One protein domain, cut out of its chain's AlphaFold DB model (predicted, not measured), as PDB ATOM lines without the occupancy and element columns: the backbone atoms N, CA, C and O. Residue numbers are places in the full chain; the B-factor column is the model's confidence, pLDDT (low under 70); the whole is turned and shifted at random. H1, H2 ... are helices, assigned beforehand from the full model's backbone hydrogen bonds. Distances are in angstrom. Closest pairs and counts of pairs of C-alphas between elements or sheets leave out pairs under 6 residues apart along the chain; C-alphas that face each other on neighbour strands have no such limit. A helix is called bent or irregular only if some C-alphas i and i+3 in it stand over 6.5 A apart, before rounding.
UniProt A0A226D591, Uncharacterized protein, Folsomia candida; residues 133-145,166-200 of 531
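What this domain is: This is residues 133 to 145 and 166 to 200 of the 531 residues of an uncharacterized protein of Folsomia candida (UniProt A0A226D591). One long helix, H3, makes nearly the whole length of the model, and a small separate piece of chain, residues 133 to 145, sits to one side of it near its later part, with H1 next to the helix and H2 farther out. The rest of the long helix is a bare arm: residues 166 to 187, of which 168 to 187 belong to H3, stick out free. The printed part has 48 residues with three named helices, in the order H1, H2, H3 along the chain, and no named strand; the class is all helix. The whole is extended, with a radius of gyration of the C-alphas of 15.1 A, and its outline is a rod with spans of 49 by 23 by 11 A.

Where its parts are: H3 covers residues 168 to 197, 30 residues, and measures 43.3 A from first to last C-alpha. It begins with C-alpha 168 at (-6.235, 76.477, 27.554) and ends with C-alpha 197 at (1.239, 110.494, 1.758). H3 is neither bent nor irregular, but only just: C-alphas 173 and 176 are 6.0 A apart. H1 covers residues 134 to 137, from C-alpha 134 at (0.211, 97.224, -6.774), and is 5.1 A long. H2 covers residues 142 to 145 and is 5.2 A long.

How they stand to each other: H1 and H3 only just touch, with 3 pairs of C-alphas within 8 A. H3 touches H1 with residues 192 to 195 alone. The closest C-alphas of the two are those of Tyr 136 and Ala 192, 6.6 A apart, while their centres are 17.8 A apart. H2 touches no helix: H1 and H2 are apart, and H2 and H3 are apart. In H3, 25 of 26 pairs of O of residue i and N of residue i+4 are within hydrogen-bond range. H1 and H2, with four residues each, are too short for such a pair; each has one pair of O of residue i and N of residue i+3, and it is within range.

The domain as a whole: The two C-alphas farthest apart are those of Lys 166 and Pro 199, 49.9 A. The C-alphas of Phe 133 and Leu 200, the first and last printed, are 12.0 A apart. Residues 146 to 165 of the chain are not printed, and C-alphas 145 and 166 are 31.5 A apart across this cut. The link from H1 to H2, four residues, is tight; the link from H2 to H3 runs across the cut, with 22 residues between them in the chain, 20 of them not printed. The mean pLDDT of the printed part is 83.7; H3 has a mean of 89 and H2 of 65. Five residues are under 70, namely 140 to 141 and 143 to 145.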
ATOM      1  N   PHE A 133      -2.546 100.273  -7.736       76.12
ATOM      2  CA  PHE A 133      -2.916  99.474  -6.553       76.12
ATOM      3  C   PHE A 133      -1.942  98.317  -6.234       76.12
ATOM      4  O   PHE A 133      -2.048  97.699  -5.178       76.12
ATOM      5  N   GLN A 134      -0.944  98.062  -7.091       73.00
ATOM      6  CA  GLN A 134       0.211  97.224  -6.774       73.00
ATOM      7  C   GLN A 134       0.930  97.642  -5.481       73.00
ATOM      8  O   GLN A 134       1.486  96.757  -4.838       73.00
ATOM      9  N   PHE A 135       0.912  98.915  -5.052       71.12
ATOM     10  CA  PHE A 135       1.571  99.298  -3.790       71.12
ATOM     11  C   PHE A 135       0.975  98.576  -2.566       71.12
ATOM     12  O   PHE A 135       1.731  98.144  -1.703       71.12
ATOM     13  N   TYR A 136      -0.339  98.313  -2.544       72.31
ATOM     14  CA  TYR A 136      -0.986  97.504  -1.499       72.31
ATOM     15  C   TYR A 136      -0.549  96.028  -1.508       72.31
ATOM     16  O   TYR A 136      -0.556  95.369  -0.473       72.31
ATOM     17  N   LEU A 137      -0.147  95.491  -2.665       74.81
ATOM     18  CA  LEU A 137       0.316  94.102  -2.804       74.81
ATOM     19  C   LEU A 137       1.831  93.967  -2.572       74.81
ATOM     20  O   LEU A 137       2.312  92.926  -2.131       74.81
ATOM     21  N   LYS A 138       2.586  95.038  -2.827       75.19
ATOM     22  CA  LYS A 138       4.049  95.104  -2.760       75.19
ATOM     23  C   LYS A 138       4.705  94.742  -1.412       75.19
ATOM     24  O   LYS A 138       5.790  94.164  -1.480       75.19
ATOM     25  N   PRO A 139       4.143  95.028  -0.214       70.56
ATOM     26  CA  PRO A 139       4.764  94.602   1.046       70.56
ATOM     27  C   PRO A 139       4.727  93.079   1.266       70.56
ATOM     28  O   PRO A 139       5.381  92.594   2.187       70.56
ATOM     29  N   PHE A 140       4.017  92.321   0.424       69.88
ATOM     30  CA  PHE A 140       3.997  90.860   0.442       69.88
ATOM     31  C   PHE A 140       4.869  90.302  -0.697       69.88
ATOM     32  O   PHE A 140       4.358  90.029  -1.787       69.88
ATOM     33  N   PRO A 141       6.191  90.109  -0.497       67.44
ATOM     34  CA  PRO A 141       7.006  89.414  -1.488       67.44
ATOM     35  C   PRO A 141       6.454  87.991  -1.699       67.44
ATOM     36  O   PRO A 141       5.965  87.376  -0.747       67.44
ATOM     37  N   PRO A 142       6.549  87.416  -2.914       70.94
ATOM     38  CA  PRO A 142       5.848  86.174  -3.262       70.94
ATOM     39  C   PRO A 142       6.221  84.962  -2.388       70.94
ATOM     40  O   PRO A 142       5.424  84.037  -2.263       70.94
ATOM     41  N   GLY A 143       7.381  84.981  -1.720       66.06
ATOM     42  CA  GLY A 143       7.749  83.975  -0.716       66.06
ATOM     43  C   GLY A 143       6.831  83.950   0.516       66.06
ATOM     44  O   GLY A 143       6.545  82.872   1.030       66.06
ATOM     45  N   CYS A 144       6.298  85.097   0.954       62.06
ATOM     46  CA  CYS A 144       5.345  85.163   2.068       62.06
ATOM     47  C   CYS A 144       3.992  84.539   1.695       62.06
ATOM     48  O   CYS A 144       3.414  83.810   2.494       62.06
ATOM     49  N   LEU A 145       3.529  84.740   0.456       60.38
ATOM     50  CA  LEU A 145       2.331  84.071  -0.069       60.38
ATOM     51  C   LEU A 145       2.535  82.552  -0.233       60.38
ATOM     52  O   LEU A 145       1.570  81.795  -0.175       60.38
ATOM     53  N   LYS A 166     -12.850  76.880  25.184       92.69
ATOM     54  CA  LYS A 166     -12.584  76.360  26.538       92.69
ATOM     55  C   LYS A 166     -11.190  75.738  26.684       92.69
ATOM     56  O   LYS A 166     -10.741  75.571  27.812       92.69
ATOM     57  N   SER A 167     -10.493  75.429  25.587       95.38
ATOM     58  CA  SER A 167      -9.144  74.855  25.635       95.38
ATOM     59  C   SER A 167      -8.100  75.902  26.034       95.38
ATOM     60  O   SER A 167      -7.942  76.929  25.370       95.38
ATOM     61  N   THR A 168      -7.346  75.626  27.101       94.19
ATOM     62  CA  THR A 168      -6.235  76.477  27.554       94.19
ATOM     63  C   THR A 168      -5.160  76.600  26.475       94.19
ATOM     64  O   THR A 168      -4.711  77.706  26.184       94.19
ATOM     65  N   THR A 169      -4.812  75.491  25.815       92.56
ATOM     66  CA  THR A 169      -3.823  75.450  24.727       92.56
ATOM     67  C   THR A 169      -4.244  76.331  23.552       92.56
ATOM     68  O   THR A 169      -3.436  77.104  23.046       92.56
ATOM     69  N   PHE A 170      -5.528  76.295  23.170       90.50
ATOM     70  CA  PHE A 170      -6.054  77.160  22.110       90.50
ATOM     71  C   PHE A 170      -5.890  78.645  22.460       90.50
ATOM     72  O   PHE A 170      -5.408  79.412  21.632       90.50
ATOM     73  N   ARG A 171      -6.196  79.050  23.702       92.81
ATOM     74  CA  ARG A 171      -6.001  80.440  24.161       92.81
ATOM     75  C   ARG A 171      -4.528  80.861  24.142       92.81
ATOM     76  O   ARG A 171      -4.225  81.960  23.683       92.81
ATOM     77  N   VAL A 172      -3.625  79.992  24.603       93.81
ATOM     78  CA  VAL A 172      -2.174  80.257  24.646       93.81
ATOM     79  C   VAL A 172      -1.580  80.421  23.242       93.81
ATOM     80  O   VAL A 172      -0.694  81.250  23.070       93.81
ATOM     81  N   CYS A 173      -2.086  79.711  22.228       90.69
ATOM     82  CA  CYS A 173      -1.670  79.907  20.834       90.69
ATOM     83  C   CYS A 173      -2.371  81.100  20.153       90.69
ATOM     84  O   CYS A 173      -1.741  81.835  19.391       90.69
ATOM     85  N   LEU A 174      -3.661  81.321  20.432       88.50
ATOM     86  CA  LEU A 174      -4.463  82.361  19.783       88.50
ATOM     87  C   LEU A 174      -4.054  83.780  20.209       88.50
ATOM     88  O   LEU A 174      -4.065  84.682  19.378       88.50
ATOM     89  N   ILE A 175      -3.681  83.997  21.475       92.00
ATOM     90  CA  ILE A 175      -3.323  85.337  21.976       92.00
ATOM     91  C   ILE A 175      -2.075  85.904  21.259       92.00
ATOM     92  O   ILE A 175      -2.175  87.010  20.721       92.00
ATOM     93  N   PRO A 176      -0.939  85.181  21.144       91.81
ATOM     94  CA  PRO A 176       0.192  85.607  20.317       91.81
ATOM     95  C   PRO A 176      -0.164  85.769  18.836       91.81
ATOM     96  O   PRO A 176       0.304  86.714  18.206       91.81
ATOM     97  N   TRP A 177      -1.015  84.898  18.277       88.19
ATOM     98  CA  TRP A 177      -1.439  85.000  16.876       88.19
ATOM     99  C   TRP A 177      -2.237  86.282  16.597       88.19
ATOM    100  O   TRP A 177      -1.958  86.992  15.628       88.19
ATOM    101  N   LEU A 178      -3.192  86.627  17.464       91.12
ATOM    102  CA  LEU A 178      -3.964  87.870  17.366       91.12
ATOM    103  C   LEU A 178      -3.090  89.107  17.614       91.12
ATOM    104  O   LEU A 178      -3.262  90.111  16.927       91.12
ATOM    105  N   LEU A 179      -2.121  89.033  18.533       93.31
ATOM    106  CA  LEU A 179      -1.156  90.111  18.764       93.31
ATOM    107  C   LEU A 179      -0.265  90.346  17.533       93.31
ATOM    108  O   LEU A 179      -0.121  91.486  17.094       93.31
ATOM    109  N   MET A 180       0.271  89.281  16.930       90.88
ATOM    110  CA  MET A 180       1.029  89.363  15.676       90.88
ATOM    111  C   MET A 180       0.170  89.888  14.525       90.88
ATOM    112  O   MET A 180       0.632  90.735  13.765       90.88
ATOM    113  N   SER A 181      -1.090  89.454  14.432       89.06
ATOM    114  CA  SER A 181      -2.047  89.960  13.439       89.06
ATOM    115  C   SER A 181      -2.262  91.469  13.599       89.06
ATOM    116  O   SER A 181      -2.128  92.208  12.630       89.06
ATOM    117  N   LEU A 182      -2.502  91.947  14.826       93.94
ATOM    118  CA  LEU A 182      -2.677  93.371  15.131       93.94
ATOM    119  C   LEU A 182      -1.427  94.199  14.788       93.94
ATOM    120  O   LEU A 182      -1.543  95.276  14.202       93.94
ATOM    121  N   ILE A 183      -0.234  93.695  15.118       92.94
ATOM    122  CA  ILE A 183       1.044  94.342  14.783       92.94
ATOM    123  C   ILE A 183       1.223  94.421  13.260       92.94
ATOM    124  O   ILE A 183       1.548  95.490  12.746       92.94
ATOM    125  N   LEU A 184       0.956  93.332  12.532       86.00
ATOM    126  CA  LEU A 184       1.048  93.289  11.069       86.00
ATOM    127  C   LEU A 184       0.023  94.211  10.395       86.00
ATOM    128  O   LEU A 184       0.390  94.942   9.478       86.00
ATOM    129  N   THR A 185      -1.228  94.247  10.864       89.81
ATOM    130  CA  THR A 185      -2.253  95.170  10.350       89.81
ATOM    131  C   THR A 185      -1.863  96.629  10.589       89.81
ATOM    132  O   THR A 185      -1.945  97.434   9.664       89.81
ATOM    133  N   ASN A 186      -1.378  96.976  11.785       92.56
ATOM    134  CA  ASN A 186      -0.941  98.341  12.089       92.56
ATOM    135  C   ASN A 186       0.305  98.746  11.281       92.56
ATOM    136  O   ASN A 186       0.362  99.866  10.776       92.56
ATOM    137  N   ALA A 187       1.271  97.840  11.101       88.44
ATOM    138  CA  ALA A 187       2.440  98.076  10.255       88.44
ATOM    139  C   ALA A 187       2.051  98.248   8.776       88.44
ATOM    140  O   ALA A 187       2.533  99.170   8.120       88.44
ATOM    141  N   TYR A 188       1.138  97.418   8.266       87.94
ATOM    142  CA  TYR A 188       0.617  97.510   6.900       87.94
ATOM    143  C   TYR A 188      -0.143  98.822   6.654       87.94
ATOM    144  O   TYR A 188       0.115  99.493   5.657       87.94
ATOM    145  N   ILE A 189      -1.021  99.230   7.577       90.38
ATOM    146  CA  ILE A 189      -1.711 100.529   7.509       90.38
ATOM    147  C   ILE A 189      -0.693 101.674   7.567       90.38
ATOM    148  O   ILE A 189      -0.803 102.612   6.784       90.38
ATOM    149  N   GLY A 190       0.325 101.581   8.431       91.56
ATOM    150  CA  GLY A 190       1.417 102.553   8.500       91.56
ATOM    151  C   GLY A 190       2.146 102.713   7.164       91.56
ATOM    152  O   GLY A 190       2.231 103.830   6.655       91.56
ATOM    153  N   VAL A 191       2.595 101.605   6.561       86.25
ATOM    154  CA  VAL A 191       3.270 101.597   5.249       86.25
ATOM    155  C   VAL A 191       2.359 102.143   4.148       86.25
ATOM    156  O   VAL A 191       2.776 103.018   3.392       86.25
ATOM    157  N   ALA A 192       1.101 101.694   4.086       84.75
ATOM    158  CA  ALA A 192       0.140 102.168   3.093       84.75
ATOM    159  C   ALA A 192      -0.135 103.676   3.229       84.75
ATOM    160  O   ALA A 192      -0.175 104.379   2.222       84.75
ATOM    161  N   VAL A 193      -0.268 104.198   4.453       88.81
ATOM    162  CA  VAL A 193      -0.415 105.642   4.695       88.81
ATOM    163  C   VAL A 193       0.860 106.395   4.312       88.81
ATOM    164  O   VAL A 193       0.752 107.442   3.679       88.81
ATOM    165  N   THR A 194       2.062 105.882   4.605       85.62
ATOM    166  CA  THR A 194       3.302 106.543   4.160       85.62
ATOM    167  C   THR A 194       3.474 106.538   2.643       85.62
ATOM    168  O   THR A 194       3.927 107.545   2.109       85.62
ATOM    169  N   ASP A 195       3.061 105.481   1.938       80.25
ATOM    170  CA  ASP A 195       3.089 105.438   0.469       80.25
ATOM    171  C   ASP A 195       2.055 106.410  -0.135       80.25
ATOM    172  O   ASP A 195       2.392 107.164  -1.047       80.25
ATOM    173  N   ILE A 196       0.835 106.475   0.415       81.94
ATOM    174  CA  ILE A 196      -0.235 107.399  -0.022       81.94
ATOM    175  C   ILE A 196       0.111 108.869   0.273       81.94
ATOM    176  O   ILE A 196      -0.236 109.751  -0.512       81.94
ATOM    177  N   CYS A 197       0.782 109.150   1.394       83.19
ATOM    178  CA  CYS A 197       1.239 110.494   1.758       83.19
ATOM    179  C   CYS A 197       2.599 110.865   1.149       83.19
ATOM    180  O   CYS A 197       2.984 112.036   1.205       83.19
ATOM    181  N   SER A 198       3.332 109.911   0.567       81.69
ATOM    182  CA  SER A 198       4.501 110.226  -0.251       81.69
ATOM    183  C   SER A 198       4.058 110.971  -1.519       81.69
ATOM    184  O   SER A 198       2.966 110.713  -2.035       81.69
ATOM    185  N   PRO A 199       4.869 111.895  -2.066       76.62
ATOM    186  CA  PRO A 199       4.607 112.411  -3.402       76.62
ATOM    187  C   PRO A 199       4.667 111.229  -4.376       76.62
ATOM    188  O   PRO A 199       5.736 110.639  -4.558       76.62
ATOM    189  N   LEU A 200       3.513 110.866  -4.957       77.62
ATOM    190  CA  LEU A 200       3.389 109.704  -5.840       77.62
ATOM    191  C   LEU A 200       4.493 109.729  -6.896       77.62
ATOM    192  O   LEU A 200       4.857 110.793  -7.399       77.62
TER     193      LEU A 200